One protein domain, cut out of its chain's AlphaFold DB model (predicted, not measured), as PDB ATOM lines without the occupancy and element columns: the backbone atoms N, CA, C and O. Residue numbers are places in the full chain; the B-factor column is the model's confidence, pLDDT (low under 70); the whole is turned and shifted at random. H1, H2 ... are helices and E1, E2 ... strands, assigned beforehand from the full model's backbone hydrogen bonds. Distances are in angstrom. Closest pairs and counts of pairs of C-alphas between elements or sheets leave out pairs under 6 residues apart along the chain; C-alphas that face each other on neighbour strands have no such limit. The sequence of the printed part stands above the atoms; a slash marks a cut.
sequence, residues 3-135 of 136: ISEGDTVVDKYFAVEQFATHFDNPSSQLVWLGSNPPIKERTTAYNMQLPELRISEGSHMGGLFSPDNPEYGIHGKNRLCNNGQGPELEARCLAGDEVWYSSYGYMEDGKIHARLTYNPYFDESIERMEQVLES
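Overview. This is residues 3 to 135 of the 136 residues of the protein "Lysophospholipase" of Vibrio ishigakensis (UniProt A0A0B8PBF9). In this elongated body of little regular structure, sheet E1 E2 lies between H1 and H4; H3 sits beside sheet E3 E4. The 133 printed residues, under half in named elements, run H1 E1 E2 H2 H3 E3 E4 H4, class mixed, both sheets parallel. It is compact, 48 by 28 by 20 A, with radius of gyration of the C-alphas 15.6 A.

Along the chain. By residues, H1 is 12 to 22, E1 30 to 33, E2 43 to 46, H2 60 to 63, H3 87 to 94, E3 100 to 102, E4 113 to 115, and H4 122 to 134. Find C-alpha 12 at (22.478, 24.898, 116.761) and C-alpha 134 at (30.659, 48.146, 107.167).

Arrangement. N 32 of E1 is 2.8 A from O 44 of E2; N 114 of E4 is 2.8 A from O 100 of E3. H3 comes closest to E4 at C-alphas 93 and 114, 7.0 A. H1, H3 and H4 have every O i to N i+4 pair within hydrogen-bond range.

Size, cuts and confidence. Links E2 to H2 and H2 to H3 are long; no printed residue is under 70 in pLDDT.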
ATOM      1  N   ILE A   3      21.522  30.934 111.780       95.88
ATOM      2  CA  ILE A   3      21.150  29.600 112.269       95.88
ATOM      3  C   ILE A   3      19.630  29.484 112.287       95.88
ATOM      4  O   ILE A   3      18.943  30.459 112.579       95.88
ATOM      5  N   SER A   4      19.103  28.289 112.022       95.81
ATOM      6  CA  SER A   4      17.688  27.994 112.228       95.81
ATOM      7  C   SER A   4      17.410  27.228 113.522       95.81
ATOM      8  O   SER A   4      18.122  26.287 113.865       95.81
ATOM      9  N   GLU A   5      16.332  27.615 114.207       95.12
ATOM     10  CA  GLU A   5      15.820  26.964 115.416       95.12
ATOM     11  C   GLU A   5      15.341  25.540 115.173       95.12
ATOM     12  O   GLU A   5      15.619  24.663 115.988       95.12
ATOM     13  N   GLY A   6      14.635  25.304 114.065       91.31
ATOM     14  CA  GLY A   6      14.068  23.992 113.741       91.31
ATOM     15  C   GLY A   6      15.139  22.942 113.459       91.31
ATOM     16  O   GLY A   6      14.875  21.749 113.526       91.31
ATOM     17  N   ASP A   7      16.382  23.363 113.206       87.81
ATOM     18  CA  ASP A   7      17.387  22.463 112.664       87.81
ATOM     19  C   ASP A   7      17.771  21.312 113.599       87.81
ATOM     20  O   ASP A   7      18.058  21.506 114.788       87.81
ATOM     21  N   THR A   8      17.795  20.110 113.025       88.69
ATOM     22  CA  THR A   8      18.160  18.848 113.683       88.69
ATOM     23  C   THR A   8      19.429  18.218 113.100       88.69
ATOM     24  O   THR A   8      19.939  17.249 113.660       88.69
ATOM     25  N   VAL A   9      19.951  18.748 111.988       89.19
ATOM     26  CA  VAL A   9      21.164  18.248 111.317       89.19
ATOM     27  C   VAL A   9      22.396  19.000 111.813       89.19
ATOM     28  O   VAL A   9      23.451  18.402 112.012       89.19
ATOM     29  N   VAL A  10      22.264  20.310 112.025       89.94
ATOM     30  CA  VAL A  10      23.294  21.161 112.622       89.94
ATOM     31  C   VAL A  10      23.037  21.289 114.122       89.94
ATOM     32  O   VAL A  10      21.930  21.623 114.543       89.94
ATOM     33  N   ASP A  11      24.075  21.096 114.941       94.50
ATOM     34  CA  ASP A  11      24.007  21.405 116.373       94.50
ATOM     35  C   ASP A  11      23.976  22.928 116.583       94.50
ATOM     36  O   ASP A  11      25.000  23.608 116.711       94.50
ATOM     37  N   LYS A  12      22.757  23.471 116.580       93.38
ATOM     38  CA  LYS A  12      22.478  24.898 116.761       93.38
ATOM     39  C   LYS A  12      22.963  25.432 118.106       93.38
ATOM     40  O   LYS A  12      23.434  26.563 118.154       93.38
ATOM     41  N   TYR A  13      22.890  24.645 119.181       93.75
ATOM     42  CA  TYR A  13      23.321  25.105 120.501       93.75
ATOM     43  C   TYR A  13      24.837  25.222 120.554       93.75
ATOM     44  O   TYR A  13      25.352  26.256 120.977       93.75
ATOM     45  N   PHE A  14      25.552  24.219 120.041       96.19
ATOM     46  CA  PHE A  14      26.999  24.303 119.904       96.19
ATOM     47  C   PHE A  14      27.407  25.511 119.054       96.19
ATOM     48  O   PHE A  14      28.241  26.303 119.487       96.19
ATOM     49  N   ALA A  15      26.790  25.710 117.886       95.69
ATOM     50  CA  ALA A  15      27.110  26.833 117.006       95.69
ATOM     51  C   ALA A  15      26.846  28.207 117.658       95.69
ATOM     52  O   ALA A  15      27.673  29.111 117.531       95.69
ATOM     53  N   VAL A  16      25.750  28.353 118.412       96.62
ATOM     54  CA  VAL A  16      25.458  29.558 119.213       96.62
ATOM     55  C   VAL A  16      26.529  29.795 120.279       96.62
ATOM     56  O   VAL A  16      26.969  30.932 120.457       96.62
ATOM     57  N   GLU A  17      26.988  28.751 120.972       97.19
ATOM     58  CA  GLU A  17      28.071  28.891 121.953       97.19
ATOM     59  C   GLU A  17      29.404  29.260 121.288       97.19
ATOM     60  O   GLU A  17      30.128  30.117 121.800       97.19
ATOM     61  N   GLN A  18      29.712  28.688 120.119       97.56
ATOM     62  CA  GLN A  18      30.895  29.078 119.344       97.56
ATOM     63  C   GLN A  18      30.823  30.539 118.891       97.56
ATOM     64  O   GLN A  18      31.825  31.248 118.972       97.56
ATOM     65  N   PHE A  19      29.648  31.023 118.473       97.50
ATOM     66  CA  PHE A  19      29.443  32.442 118.186       97.50
ATOM     67  C   PHE A  19      29.734  33.306 119.415       97.50
ATOM     68  O   PHE A  19      30.541  34.229 119.347       97.50
ATOM     69  N   ALA A  20      29.121  32.978 120.553       96.06
ATOM     70  CA  ALA A  20      29.282  33.755 121.776       96.06
ATOM     71  C   ALA A  20      30.732  33.778 122.295       96.06
ATOM     72  O   ALA A  20      31.126  34.763 122.912       96.06
ATOM     73  N   THR A  21      31.506  32.716 122.046       96.69
ATOM     74  CA  THR A  21      32.861  32.538 122.600       96.69
ATOM     75  C   THR A  21      33.978  33.032 121.681       96.69
ATOM     76  O   THR A  21      35.042  33.390 122.174       96.69
ATOM     77  N   HIS A  22      33.777  33.000 120.360       96.94
ATOM     78  CA  HIS A  22      34.861  33.233 119.395       96.94
ATOM     79  C   HIS A  22      34.631  34.420 118.458       96.94
ATOM     80  O   HIS A  22      35.551  34.830 117.749       96.94
ATOM     81  N   PHE A  23      33.415  34.964 118.400       95.81
ATOM     82  CA  PHE A  23      33.131  36.139 117.586       95.81
ATOM     83  C   PHE A  23      33.251  37.362 118.487       95.81
ATOM     84  O   PHE A  23      32.258  37.819 119.048       95.81
ATOM     85  N   ASP A  24      34.464  37.890 118.624       93.50
ATOM     86  CA  ASP A  24      34.774  38.936 119.614       93.50
ATOM     87  C   ASP A  24      34.487  40.358 119.114       93.50
ATOM     88  O   ASP A  24      34.430  41.305 119.898       93.50
ATOM     89  N   ASN A  25      34.284  40.539 117.803       94.12
ATOM     90  CA  ASN A  25      33.958  41.853 117.255       94.12
ATOM     91  C   ASN A  25      32.539  42.269 117.713       94.12
ATOM     92  O   ASN A  25      31.588  41.512 117.465       94.12
ATOM     93  N   PRO A  26      32.361  43.456 118.333       94.25
ATOM     94  CA  PRO A  26      31.074  43.904 118.876       94.25
ATOM     95  C   PRO A  26      29.977  44.040 117.814       94.25
ATOM     96  O   PRO A  26      28.796  43.941 118.137       94.25
ATOM     97  N   SER A  27      30.353  44.205 116.550       96.00
ATOM     98  CA  SER A  27      29.435  44.307 115.420       96.00
ATOM     99  C   SER A  27      28.970  42.953 114.898       96.00
ATOM    100  O   SER A  27      27.993  42.914 114.154       96.00
ATOM    101  N   SER A  28      29.626  41.840 115.267       96.69
ATOM    102  CA  SER A  28      29.225  40.503 114.799       96.69
ATOM    103  C   SER A  28      27.771  40.226 115.163       96.69
ATOM    104  O   SER A  28      27.379  40.446 116.299       96.69
ATOM    105  N   GLN A  29      26.992  39.685 114.231       96.81
ATOM    106  CA  GLN A  29      25.571  39.398 114.438       96.81
ATOM    107  C   GLN A  29      25.304  37.889 114.450       96.81
ATOM    108  O   GLN A  29      25.854  37.153 113.622       96.81
ATOM    109  N   LEU A  30      24.417  37.440 115.336       97.44
ATOM    110  CA  LEU A  30      23.732  36.153 115.267       97.44
ATOM    111  C   LEU A  30      22.304  36.385 114.765       97.44
ATOM    112  O   LEU A  30      21.502  37.035 115.426       97.44
ATOM    113  N   VAL A  31      21.984  35.838 113.599       97.00
ATOM    114  CA  VAL A  31      20.632  35.815 113.037       97.00
ATOM    115  C   VAL A  31      20.011  34.457 113.345       97.00
ATOM    116  O   VAL A  31      20.533  33.421 112.934       97.00
ATOM    117  N   TRP A  32      18.907  34.469 114.083       97.25
ATOM    118  CA  TRP A  32      18.177  33.287 114.520       97.25
ATOM    119  C   TRP A  32      16.852  33.166 113.764       97.25
ATOM    120  O   TRP A  32      15.941  33.969 113.954       97.25
ATOM    121  N   LEU A  33      16.732  32.158 112.907       96.62
ATOM    122  CA  LEU A  33      15.497  31.836 112.195       96.62
ATOM    123  C   LEU A  33      14.635  30.918 113.072       96.62
ATOM    124  O   LEU A  33      14.718  29.688 112.974       96.62
ATOM    125  N   GLY A  34      13.839  31.534 113.943       95.56
ATOM    126  CA  GLY A  34      12.958  30.902 114.919       95.56
ATOM    127  C   GLY A  34      12.416  31.893 115.951       95.56
ATOM    128  O   GLY A  34      12.851  33.044 116.032       95.56
ATOM    129  N   SER A  35      11.447  31.445 116.743       92.81
ATOM    130  CA  SER A  35      10.677  32.307 117.655       92.81
ATOM    131  C   SER A  35      11.205  32.285 119.094       92.81
ATOM    132  O   SER A  35      10.794  33.108 119.908       92.81
ATOM    133  N   ASN A  36      12.129  31.375 119.405       94.62
ATOM    134  CA  ASN A  36      12.715  31.150 120.723       94.62
ATOM    135  C   ASN A  36      14.247  31.310 120.664       94.62
ATOM    136  O   ASN A  36      14.985  30.328 120.798       94.62
ATOM    137  N   PRO A  37      14.758  32.535 120.436       95.31
ATOM    138  CA  PRO A  37      16.191  32.759 120.326       95.31
ATOM    139  C   PRO A  37      16.931  32.498 121.643       95.31
ATOM    140  O   PRO A  37      16.371  32.683 122.730       95.31
ATOM    141  N   PRO A  38      18.221  32.133 121.574       93.56
ATOM    142  CA  PRO A  38      19.065  32.067 122.756       93.56
ATOM    143  C   PRO A  38      19.235  33.461 123.379       93.56
ATOM    144  O   PRO A  38      19.321  34.470 122.679       93.56
ATOM    145  N   ILE A  39      19.355  33.525 124.708       93.25
ATOM    146  CA  ILE A  39      19.644  34.775 125.431       93.25
ATOM    147  C   ILE A  39      21.150  35.063 125.322       93.25
ATOM    148  O   ILE A  39      21.921  34.816 126.250       93.25
ATOM    149  N   LYS A  40      21.582  35.524 124.146       93.94
ATOM    150  CA  LYS A  40      22.965  35.920 123.848       93.94
ATOM    151  C   LYS A  40      22.979  37.315 123.234       93.94
ATOM    152  O   LYS A  40      22.092  37.666 122.455       93.94
ATOM    153  N   GLU A  41      23.993  38.105 123.568       94.25
ATOM    154  CA  GLU A  41      24.181  39.427 122.968       94.25
ATOM    155  C   GLU A  41      24.340  39.335 121.448       94.25
ATOM    156  O   GLU A  41      24.809  38.325 120.920       94.25
ATOM    157  N   ARG A  42      23.983  40.422 120.751       95.75
ATOM    158  CA  ARG A  42      24.087  40.544 119.287       95.75
ATOM    159  C   ARG A  42      23.243  39.514 118.522       95.75
ATOM    160  O   ARG A  42      23.576  39.143 117.399       95.75
ATOM    161  N   THR A  43      22.142  39.068 119.130       97.19
ATOM    162  CA  THR A  43      21.172  38.151 118.520       97.19
ATOM    163  C   THR A  43      19.968  38.921 117.988       97.19
ATOM    164  O   THR A  43      19.330  39.666 118.728       97.19
ATOM    165  N   THR A  44      19.627  38.705 116.719       96.50
ATOM    166  CA  THR A  44      18.366  39.132 116.098       96.50
ATOM    167  C   THR A  44      17.588  37.889 115.690       96.50
ATOM    168  O   THR A  44      18.168  36.974 115.110       96.50
ATOM    169  N   ALA A  45      16.290  37.846 115.985       96.81
ATOM    170  CA  ALA A  45      15.446  36.689 115.714       96.81
ATOM    171  C   ALA A  45      14.315  37.023 114.743       96.81
ATOM    172  O   ALA A  45      13.716  38.095 114.835       96.81
ATOM    173  N   TYR A  46      14.002  36.077 113.862       96.75
ATOM    174  CA  TYR A  46      12.895  36.160 112.920       96.75
ATOM    175  C   TYR A  46      11.985  34.935 113.069       96.75
ATOM    176  O   TYR A  46      12.452  33.798 113.018       96.75
ATOM    177  N   ASN A  47      10.684  35.164 113.266       97.00
ATOM    178  CA  ASN A  47       9.691  34.102 113.442       97.00
ATOM    179  C   ASN A  47       9.568  33.245 112.172       97.00
ATOM    180  O   ASN A  47       9.340  33.780 111.099       97.00
ATOM    181  N   MET A  48       9.637  31.918 112.300       96.88
ATOM    182  CA  MET A  48       9.551  31.007 111.144       96.88
ATOM    183  C   MET A  48       8.247  30.207 111.073       96.88
ATOM    184  O   MET A  48       8.097  29.364 110.198       96.88
ATOM    185  N   GLN A  49       7.296  30.468 111.970       96.75
ATOM    186  CA  GLN A  49       5.931  29.960 111.846       96.75
ATOM    187  C   GLN A  49       5.132  30.971 111.018       96.75
ATOM    188  O   GLN A  49       4.608  31.940 111.570       96.75
ATOM    189  N   LEU A  50       5.100  30.775 109.697       97.56
ATOM    190  CA  LEU A  50       4.531  31.705 108.711       97.56
ATOM    191  C   LEU A  50       3.452  30.986 107.879       97.56
ATOM    192  O   LEU A  50       3.747  30.470 106.792       97.56
ATOM    193  N   PRO A  51       2.204  30.884 108.382       97.12
ATOM    194  CA  PRO A  51       1.121  30.153 107.719       97.12
ATOM    195  C   PRO A  51       0.803  30.654 106.307       97.12
ATOM    196  O   PRO A  51       0.478  29.858 105.429       97.12
ATOM    197  N   GLU A  52       0.937  31.955 106.065       97.25
ATOM    198  CA  GLU A  52       0.730  32.599 104.768       97.25
ATOM    199  C   GLU A  52       1.733  32.140 103.700       97.25
ATOM    200  O   GLU A  52       1.412  32.134 102.513       97.25
ATOM    201  N   LEU A  53       2.915  31.684 104.127       97.00
ATOM    202  CA  LEU A  53       3.938  31.075 103.273       97.00
ATOM    203  C   LEU A  53       3.970  29.542 103.388       97.00
ATOM    204  O   LEU A  53       4.821  28.897 102.777       97.00
ATOM    205  N   ARG A  54       3.050  28.950 104.163       97.62
ATOM    206  CA  ARG A  54       3.041  27.527 104.539       97.62
ATOM    207  C   ARG A  54       4.353  27.071 105.186       97.62
ATOM    208  O   ARG A  54       4.776  25.940 104.972       97.62
ATOM    209  N   ILE A  55       5.014  27.923 105.965       97.69
ATOM    210  CA  ILE A  55       6.235  27.551 106.689       97.69
ATOM    211  C   ILE A  55       5.852  27.177 108.123       97.69
ATOM    212  O   ILE A  55       5.290  27.997 108.850       97.69
ATOM    213  N   SER A  56       6.135  25.935 108.521       96.94
ATOM    214  CA  SER A  56       5.932  25.471 109.903       96.94
ATOM    215  C   SER A  56       7.133  25.784 110.796       96.94
ATOM    216  O   SER A  56       6.963  26.064 111.977       96.94
ATOM    217  N   GLU A  57       8.347  25.749 110.247       95.44
ATOM    218  CA  GLU A  57       9.575  26.106 110.959       95.44
ATOM    219  C   GLU A  57      10.721  26.388 109.978       95.44
ATOM    220  O   GLU A  57      10.637  26.082 108.786       95.44
ATOM    221  N   GLY A  58      11.811  26.978 110.472       95.19
ATOM    222  CA  GLY A  58      12.985  27.256 109.648       95.19
ATOM    223  C   GLY A  58      13.851  26.027 109.394       95.19
ATOM    224  O   GLY A  58      13.744  25.029 110.093       95.19
ATOM    225  N   SER A  59      14.754  26.126 108.417       94.88
ATOM    226  CA  SER A  59      15.765  25.109 108.105       94.88
ATOM    227  C   SER A  59      17.125  25.763 107.863       94.88
ATOM    228  O   SER A  59      17.175  26.872 107.332       94.88
ATOM    229  N   HIS A  60      18.236  25.072 108.154       92.31
ATOM    230  CA  HIS A  60      19.573  25.541 107.765       92.31
ATOM    231  C   HIS A  60      19.706  25.764 106.256       92.31
ATOM    232  O   HIS A  60      20.432  26.660 105.833       92.31
ATOM    233  N   MET A  61      19.002  24.978 105.431       92.69
ATOM    234  CA  MET A  61      19.019  25.158 103.975       92.69
ATOM    235  C   MET A  61      18.345  26.463 103.557       92.69
ATOM    236  O   MET A  61      18.754  27.075 102.575       92.69
ATOM    237  N   GLY A  62      17.372  26.917 104.348       88.50
ATOM    238  CA  GLY A  62      16.688  28.186 104.162       88.50
ATOM    239  C   GLY A  62      17.581  29.404 104.366       88.50
ATOM    240  O   GLY A  62      17.147  30.493 104.054       88.50
ATOM    241  N   GLY A  63      18.820  29.277 104.849       87.19
ATOM    242  CA  GLY A  63      19.695  30.436 105.051       87.19
ATOM    243  C   GLY A  63      20.282  31.049 103.773       87.19
ATOM    244  O   GLY A  63      20.769  32.175 103.827       87.19
ATOM    245  N   LEU A  64      20.286  30.325 102.646       86.81
ATOM    246  CA  LEU A  64      21.126  30.661 101.485       86.81
ATOM    247  C   LEU A  64      20.396  31.337 100.322       86.81
ATOM    248  O   LEU A  64      21.006  32.130  99.608       86.81
ATOM    249  N   PHE A  65      19.134  30.992 100.076       96.25
ATOM    250  CA  PHE A  65      18.430  31.397  98.859       96.25
ATOM    251  C   PHE A  65      17.354  32.443  99.150       96.25
ATOM    252  O   PHE A  65      16.650  32.353 100.154       96.25
ATOM    253  N   SER A  66      17.212  33.426  98.257       97.31
ATOM    254  CA  SER A  66      16.129  34.409  98.324       97.31
ATOM    255  C   SER A  66      14.779  33.793  97.927       97.31
ATOM    256  O   SER A  66      14.752  32.782  97.213       97.31
ATOM    257  N   PRO A  67      13.646  34.403  98.326       97.62
ATOM    258  CA  PRO A  67      12.314  33.962  97.907       97.62
ATOM    259  C   PRO A  67      12.124  33.919  96.383       97.62
ATOM    260  O   PRO A  67      11.390  33.067  95.886       97.62
ATOM    261  N   ASP A  68      12.834  34.782  95.651       97.38
ATOM    262  CA  ASP A  68      12.783  34.890  94.187       97.38
ATOM    263  C   ASP A  68      13.793  33.983  93.467       97.38
ATOM    264  O   ASP A  68      13.930  34.031  92.242       97.38
ATOM    265  N   ASN A  69      14.536  33.147  94.201       97.88
ATOM    266  CA  ASN A  69      15.496  32.244  93.585       97.88
ATOM    267  C   ASN A  69      14.777  31.265  92.624       97.88
ATOM    268  O   ASN A  69      13.873  30.542  93.049       97.88
ATOM    269  N   PRO A  70      15.189  31.167  91.345       97.31
ATOM    270  CA  PRO A  70      14.462  30.377  90.346       97.31
ATOM    271  C   PRO A  70      14.519  28.864  90.595       97.31
ATOM    272  O   PRO A  70      13.714  28.114  90.044       97.31
ATOM    273  N   GLU A  71      15.474  28.397  91.396       96.81
ATOM    274  CA  GLU A  71      15.678  26.978  91.673       96.81
ATOM    275  C   GLU A  71      15.123  26.570  93.042       96.81
ATOM    276  O   GLU A  71      14.574  25.476  93.143       96.81
ATOM    277  N   TYR A  72      15.209  27.438  94.056       96.69
ATOM    278  CA  TYR A  72      14.908  27.108  95.461       96.69
ATOM    279  C   TYR A  72      13.988  28.110  96.183       96.69
ATOM    280  O   TYR A  72      13.738  27.965  97.375       96.69
ATOM    281  N   GLY A  73      13.502  29.141  95.490       96.38
ATOM    282  CA  GLY A  73      12.588  30.141  96.043       96.38
ATOM    283  C   GLY A  73      11.163  29.621  96.254       96.38
ATOM    284  O   GLY A  73      10.877  28.436  96.075       96.38
ATOM    285  N   ILE A  74      10.227  30.529  96.544       95.44
ATOM    286  CA  ILE A  74       8.790  30.225  96.727       95.44
ATOM    287  C   ILE A  74       8.220  29.480  95.507       95.44
ATOM    288  O   ILE A  74       7.396  28.572  95.636       95.44
ATOM    289  N   HIS A  75       8.685  29.861  94.316       94.31
ATOM    290  CA  HIS A  75       8.316  29.267  93.029       94.31
ATOM    291  C   HIS A  75       9.480  28.498  92.382       94.31
ATOM    292  O   HIS A  75       9.526  28.354  91.159       94.31
ATOM    293  N   GLY A  76      10.435  28.030  93.191       94.19
ATOM    294  CA  GLY A  76      11.612  27.307  92.724       94.19
ATOM    295  C   GLY A  76      11.263  25.997  92.011       94.19
ATOM    296  O   GLY A  76      10.306  25.306  92.367       94.19
ATOM    297  N   LYS A  77      12.059  25.635  91.000       95.38
ATOM    298  CA  LYS A  77      11.888  24.377  90.249       95.38
ATOM    299  C   LYS A  77      12.184  23.133  91.083       95.38
ATOM    300  O   LYS A  77      11.623  22.074  90.805       95.38
ATOM    301  N   ASN A  78      13.076  23.237  92.068       94.75
ATOM    302  CA  ASN A  78      13.498  22.106  92.882       94.75
ATOM    303  C   ASN A  78      12.733  22.097  94.200       94.75
ATOM    304  O   ASN A  78      12.871  22.993  95.031       94.75
ATOM    305  N   ARG A  79      11.973  21.025  94.423       95.12
ATOM    306  CA  ARG A  79      11.311  20.741  95.697       95.12
ATOM    307  C   ARG A  79      11.951  19.518  96.337       95.12
ATOM    308  O   ARG A  79      12.026  18.456  95.727       95.12
ATOM    309  N   LEU A  80      12.396  19.662  97.580       95.75
ATOM    310  CA  LEU A  80      13.036  18.585  98.329       95.75
ATOM    311  C   LEU A  80      11.984  17.865  99.178       95.75
ATOM    312  O   LEU A  80      11.660  18.307 100.277       95.75
ATOM    313  N   CYS A  81      11.444  16.765  98.652       96.69
ATOM    314  CA  CYS A  81      10.384  15.991  99.308       96.69
ATOM    315  C   CYS A  81      10.883  14.996 100.358       96.69
ATOM    316  O   CYS A  81      10.111  14.588 101.222       96.69
ATOM    317  N   ASN A  82      12.166  14.631 100.319       94.12
ATOM    318  CA  ASN A  82      12.784  13.863 101.391       94.12
ATOM    319  C   ASN A  82      13.036  14.788 102.594       94.12
ATOM    320  O   ASN A  82      14.104  15.395 102.725       94.12
ATOM    321  N   ASN A  83      12.015  14.927 103.440       94.06
ATOM    322  CA  ASN A  83      12.047  15.750 104.645       94.06
ATOM    323  C   ASN A  83      11.861  14.918 105.931       94.06
ATOM    324  O   ASN A  83      11.513  15.448 106.981       94.06
ATOM    325  N   GLY A  84      12.136  13.611 105.870       91.38
ATOM    326  CA  GLY A  84      12.051  12.698 107.016       91.38
ATOM    327  C   GLY A  84      10.660  12.106 107.268       91.38
ATOM    328  O   GLY A  84      10.508  11.306 108.192       91.38
ATOM    329  N   GLN A  85       9.660  12.452 106.450       92.44
ATOM    330  CA  GLN A  85       8.360  11.777 106.454       92.44
ATOM    331  C   GLN A  85       8.424  10.347 105.890       92.44
ATOM    332  O   GLN A  85       9.379   9.954 105.220       92.44
ATOM    333  N   GLY A  86       7.357   9.575 106.113       94.25
ATOM    334  CA  GLY A  86       7.186   8.258 105.499       94.25
ATOM    335  C   GLY A  86       6.985   8.303 103.971       94.25
ATOM    336  O   GLY A  86       6.604   9.339 103.417       94.25
ATOM    337  N   PRO A  87       7.160   7.155 103.286       95.44
ATOM    338  CA  PRO A  87       7.186   7.071 101.822       95.44
ATOM    339  C   PRO A  87       5.884   7.519 101.144       95.44
ATOM    340  O   PRO A  87       5.914   8.008 100.019       95.44
ATOM    341  N   GLU A  88       4.737   7.383 101.815       96.44
ATOM    342  CA  GLU A  88       3.448   7.844 101.289       96.44
ATOM    343  C   GLU A  88       3.408   9.372 101.138       96.44
ATOM    344  O   GLU A  88       3.077   9.893 100.072       96.44
ATOM    345  N   LEU A  89       3.780  10.103 102.192       97.06
ATOM    346  CA  LEU A  89       3.780  11.566 102.186       97.06
ATOM    347  C   LEU A  89       4.875  12.120 101.263       97.06
ATOM    348  O   LEU A  89       4.667  13.140 100.609       97.06
ATOM    349  N   GLU A  90       6.022  11.444 101.168       97.12
ATOM    350  CA  GLU A  90       7.072  11.796 100.207       97.12
ATOM    351  C   GLU A  90       6.582  11.638  98.759       97.12
ATOM    352  O   GLU A  90       6.739  12.557  97.954       97.12
ATOM    353  N   ALA A  91       5.907  10.529  98.434       97.50
ATOM    354  CA  ALA A  91       5.341  10.308  97.104       97.50
ATOM    355  C   ALA A  91       4.289  11.365  96.730       97.50
ATOM    356  O   ALA A  91       4.278  11.847  95.598       97.50
ATOM    357  N   ARG A  92       3.439  11.777  97.681       97.94
ATOM    358  CA  ARG A  92       2.462  12.861  97.478       97.94
ATOM    359  C   ARG A  92       3.131  14.212  97.228       97.94
ATOM    360  O   ARG A  92       2.742  14.925  96.307       97.94
ATOM    361  N   CYS A  93       4.187  14.532  97.977       97.38
ATOM    362  CA  CYS A  93       4.995  15.725  97.717       97.38
ATOM    363  C   CYS A  93       5.579  15.718  96.293       97.38
ATOM    364  O   CYS A  93       5.487  16.727  95.590       97.38
ATOM    365  N   LEU A  94       6.132  14.579  95.853       96.75
ATOM    366  CA  LEU A  94       6.702  14.410  94.509       96.75
ATOM    367  C   LEU A  94       5.639  14.491  93.404       96.75
ATOM    368  O   LEU A  94       5.939  14.949  92.303       96.75
ATOM    369  N   ALA A  95       4.403  14.081  93.694       97.12
ATOM    370  CA  ALA A  95       3.269  14.189  92.778       97.12
ATOM    371  C   ALA A  95       2.758  15.633  92.600       97.12
ATOM    372  O   ALA A  95       1.964  15.888  91.695       97.12
ATOM    373  N   GLY A  96       3.230  16.580  93.421       95.44
ATOM    374  CA  GLY A  96       2.866  17.992  93.328       95.44
ATOM    375  C   GLY A  96       1.715  18.417  94.238       95.44
ATOM    376  O   GLY A  96       1.175  19.504  94.029       95.44
ATOM    377  N   ASP A  97       1.362  17.613  95.248       97.12
ATOM    378  CA  ASP A  97       0.403  18.017  96.281       97.12
ATOM    379  C   ASP A  97       0.830  19.338  96.956       97.12
ATOM    380  O   ASP A  97       1.995  19.765  96.908       97.12
ATOM    381  N   GLU A  98      -0.131  20.002  97.605       96.38
ATOM    382  CA  GLU A  98       0.169  21.133  98.479       96.38
ATOM    383  C   GLU A  98       1.062  20.672  99.637       96.38
ATOM    384  O   GLU A  98       0.804  19.652 100.280       96.38
ATOM    385  N   VAL A  99       2.114  21.444  99.901       97.12
ATOM    386  CA  VAL A  99       3.093  21.149 100.945       97.12
ATOM    387  C   VAL A  99       3.265  22.334 101.880       97.12
ATOM    388  O   VAL A  99       3.059  23.489 101.504       97.12
ATOM    389  N   TRP A 100       3.695  22.011 103.090       98.00
ATOM    390  CA  TRP A 100       4.264  22.930 104.057       98.00
ATOM    391  C   TRP A 100       5.785  22.795 104.058       98.00
ATOM    392  O   TRP A 100       6.324  21.738 103.740       98.00
ATOM    393  N   TYR A 101       6.492  23.855 104.416       97.25
ATOM    394  CA  TYR A 101       7.947  23.884 104.454       97.25
ATOM    395  C   TYR A 101       8.457  23.832 105.892       97.25
ATOM    396  O   TYR A 101       7.899  24.478 106.782       97.25
ATOM    397  N   SER A 102       9.502  23.044 106.131       96.81
ATOM    398  CA  SER A 102      10.109  22.885 107.460       96.81
ATOM    399  C   SER A 102      11.573  22.443 107.377       96.81
ATOM    400  O   SER A 102      12.132  22.287 106.283       96.81
ATOM    401  N   SER A 103      12.223  22.249 108.530       95.94
ATOM    402  CA  SER A 103      13.487  21.522 108.585       95.94
ATOM    403  C   SER A 103      13.271  20.019 108.400       95.94
ATOM    404  O   SER A 103      12.153  19.498 108.418       95.94
ATOM    405  N   TYR A 104      14.383  19.307 108.233       95.19
ATOM    406  CA  TYR A 104      14.368  17.859 108.108       95.19
ATOM    407  C   TYR A 104      13.927  17.179 109.404       95.19
ATOM    408  O   TYR A 104      14.450  17.462 110.482       95.19
ATOM    409  N   GLY A 105      13.016  16.218 109.270       94.00
ATOM    410  CA  GLY A 105      12.483  15.424 110.371       94.00
ATOM    411  C   GLY A 105      11.276  16.052 111.064       94.00
ATOM    412  O   GLY A 105      10.635  15.371 111.862       94.00
ATOM    413  N   TYR A 106      10.929  17.304 110.752       94.94
ATOM    414  CA  TYR A 106       9.714  17.921 111.270       94.94
ATOM    415  C   TYR A 106       8.475  17.400 110.550       94.94
ATOM    416  O   TYR A 106       8.409  17.379 109.317       94.94
ATOM    417  N   MET A 107       7.481  17.017 111.345       92.12
ATOM    418  CA  MET A 107       6.202  16.497 110.886       92.12
ATOM    419  C   MET A 107       5.080  17.081 111.735       92.12
ATOM    420  O   MET A 107       5.212  17.215 112.951       92.12
ATOM    421  N   GLU A 108       3.959  17.370 111.087       94.12
ATOM    422  CA  GLU A 108       2.738  17.841 111.725       94.12
ATOM    423  C   GLU A 108       1.538  17.123 111.095       94.12
ATOM    424  O   GLU A 108       1.467  16.948 109.874       94.12
ATOM    425  N   ASP A 109       0.600  16.681 111.933       93.44
ATOM    426  CA  ASP A 109      -0.565  15.928 111.480       93.44
ATOM    427  C   ASP A 109      -1.379  16.726 110.455       93.44
ATOM    428  O   ASP A 109      -1.689  17.904 110.629       93.44
ATOM    429  N   GLY A 110      -1.745  16.061 109.358       93.81
ATOM    430  CA  GLY A 110      -2.495  16.681 108.266       93.81
ATOM    431  C   GLY A 110      -1.654  17.529 107.306       93.81
ATOM    432  O   GLY A 110      -2.221  18.068 106.356       93.81
ATOM    433  N   LYS A 111      -0.329  17.615 107.488       97.06
ATOM    434  CA  LYS A 111       0.574  18.342 106.585       97.06
ATOM    435  C   LYS A 111       1.553  17.404 105.880       97.06
ATOM    436  O   LYS A 111       2.126  16.493 106.471       97.06
ATOM    437  N   ILE A 112       1.769  17.652 104.588       97.81
ATOM    438  CA  ILE A 112       2.895  17.084 103.837       97.81
ATOM    439  C   ILE A 112       4.026  18.098 103.896       97.81
ATOM    440  O   ILE A 112       3.801  19.261 103.571       97.81
ATOM    441  N   HIS A 113       5.231  17.666 104.259       97.12
ATOM    442  CA  HIS A 113       6.370  18.569 104.358       97.12
ATOM    443  C   HIS A 113       7.325  18.466 103.167       97.12
ATOM    444  O   HIS A 113       7.619  17.388 102.665       97.12
ATOM    445  N   ALA A 114       7.840  19.601 102.721       97.00
ATOM    446  CA  ALA A 114       9.025  19.691 101.888       97.00
ATOM    447  C   ALA A 114      10.089  20.482 102.651       97.00
ATOM    448  O   ALA A 114       9.779  21.293 103.524       97.00
ATOM    449  N   ARG A 115      11.359  20.271 102.316       96.00
ATOM    450  CA  ARG A 115      12.441  21.006 102.967       96.00
ATOM    451  C   ARG A 115      12.346  22.489 102.627       96.00
ATOM    452  O   ARG A 115      12.266  22.846 101.450       96.00
ATOM    453  N   LEU A 116      12.376  23.351 103.641       97.00
ATOM    454  CA  LEU A 116      12.481  24.790 103.431       97.00
ATOM    455  C   LEU A 116      13.868  25.107 102.865       97.00
ATOM    456  O   LEU A 116      14.884  24.807 103.491       97.00
ATOM    457  N   THR A 117      13.908  25.709 101.679       96.75
ATOM    458  CA  THR A 117      15.163  26.003 100.972       96.75
ATOM    459  C   THR A 117      15.419  27.490 100.764       96.75
ATOM    460  O   THR A 117      16.550  27.850 100.472       96.75
ATOM    461  N   TYR A 118      14.450  28.371 101.004       97.50
ATOM    462  CA  TYR A 118      14.649  29.819 100.925       97.50
ATOM    463  C   TYR A 118      14.481  30.505 102.283       97.50
ATOM    464  O   TYR A 118      13.852  29.968 103.199       97.50
ATOM    465  N   ASN A 119      15.035  31.713 102.381       97.62
ATOM    466  CA  ASN A 119      14.907  32.592 103.530       97.62
ATOM    467  C   ASN A 119      13.751  33.571 103.282       97.62
ATOM    468  O   ASN A 119      13.885  34.415 102.395       97.62
ATOM    469  N   PRO A 120      12.635  33.521 104.030       97.56
ATOM    470  CA  PRO A 120      11.595  34.544 103.911       97.56
ATOM    471  C   PRO A 120      12.086  35.936 104.341       97.56
ATOM    472  O   PRO A 120      11.494  36.923 103.925       97.56
ATOM    473  N   TYR A 121      13.181  36.003 105.105       97.62
ATOM    474  CA  TYR A 121      13.834  37.229 105.572       97.62
ATOM    475  C   TYR A 121      15.190  37.445 104.889       97.62
ATOM    476  O   TYR A 121      16.192  37.756 105.545       97.62
ATOM    477  N   PHE A 122      15.284  37.122 103.594       97.56
ATOM    478  CA  PHE A 122      16.555  37.163 102.868       97.56
ATOM    479  C   PHE A 122      17.161  38.565 102.876       97.56
ATOM    480  O   PHE A 122      18.312  38.713 103.279       97.56
ATOM    481  N   ASP A 123      16.379  39.575 102.500       97.31
ATOM    482  CA  ASP A 123      16.848  40.957 102.406       97.31
ATOM    483  C   ASP A 123      17.271  41.475 103.784       97.31
ATOM    484  O   ASP A 123      18.386  41.967 103.945       97.31
ATOM    485  N   GLU A 124      16.474  41.225 104.823       97.19
ATOM    486  CA  GLU A 124      16.822  41.593 106.195       97.19
ATOM    487  C   GLU A 124      18.081  40.862 106.679       97.19
ATOM    488  O   GLU A 124      18.862  41.406 107.457       97.19
ATOM    489  N   SER A 125      18.307  39.622 106.242       95.75
ATOM    490  CA  SER A 125      19.524  38.871 106.579       95.75
ATOM    491  C   SER A 125      20.760  39.436 105.874       95.75
ATOM    492  O   SER A 125      21.836  39.465 106.481       95.75
ATOM    493  N   ILE A 126      20.616  39.915 104.635       95.69
ATOM    494  CA  ILE A 126      21.674  40.620 103.903       95.69
ATOM    495  C   ILE A 126      21.989  41.957 104.577       95.69
ATOM    496  O   ILE A 126      23.158  42.211 104.851       95.69
ATOM    497  N   GLU A 127      20.985  42.744 104.969       96.25
ATOM    498  CA  GLU A 127      21.193  44.004 105.698       96.25
ATOM    499  C   GLU A 127      21.992  43.796 106.999       96.25
ATOM    500  O   GLU A 127      22.889  44.573 107.332       96.25
ATOM    501  N   ARG A 128      21.724  42.711 107.746       95.50
ATOM    502  CA  ARG A 128      22.531  42.365 108.935       95.50
ATOM    503  C   ARG A 128      23.971  42.022 108.583       95.50
ATOM    504  O   ARG A 128      24.875  42.357 109.345       95.50
ATOM    505  N   MET A 129      24.194  41.327 107.472       94.56
ATOM    506  CA  MET A 129      25.541  41.009 107.007       94.56
ATOM    507  C   MET A 129      26.294  42.279 106.600       94.56
ATOM    508  O   MET A 129      27.446  42.443 106.993       94.56
ATOM    509  N   GLU A 130      25.644  43.196 105.885       95.62
ATOM    510  CA  GLU A 130      26.215  44.491 105.500       95.62
ATOM    511  C   GLU A 130      26.630  45.308 106.728       95.62
ATOM    512  O   GLU A 130      27.766  45.771 106.789       95.62
ATOM    513  N   GLN A 131      25.793  45.367 107.771       95.12
ATOM    514  CA  GLN A 131      26.137  46.027 109.041       95.12
ATOM    515  C   GLN A 131      27.426  45.476 109.676       95.12
ATOM    516  O   GLN A 131      28.200  46.233 110.263       95.12
ATOM    517  N   VAL A 132      27.683  44.167 109.558       95.44
ATOM    518  CA  VAL A 132      28.944  43.563 110.024       95.44
ATOM    519  C   VAL A 132      30.112  44.011 109.142       95.44
ATOM    520  O   VAL A 132      31.166  44.366 109.667       95.44
ATOM    521  N   LEU A 133      29.937  43.999 107.818       94.81
ATOM    522  CA  LEU A 133      30.987  44.321 106.844       94.81
ATOM    523  C   LEU A 133      31.381  45.804 106.842       94.81
ATOM    524  O   LEU A 133      32.542  46.127 106.604       94.81
ATOM    525  N   GLU A 134      30.432  46.698 107.107       95.00
ATOM    526  CA  GLU A 134      30.659  48.146 107.167       95.00
ATOM    527  C   GLU A 134      31.196  48.616 108.522       95.00
ATOM    528  O   GLU A 134      31.660  49.755 108.655       95.00
ATOM    529  N   SER A 135      31.138  47.754 109.538       86.88
ATOM    530  CA  SER A 135      31.666  48.084 110.852       86.88
ATOM    531  C   SER A 135      33.191  48.227 110.816       86.88
ATOM    532  O   SER A 135      33.901  47.393 110.256       86.88
TER     533      SER A 135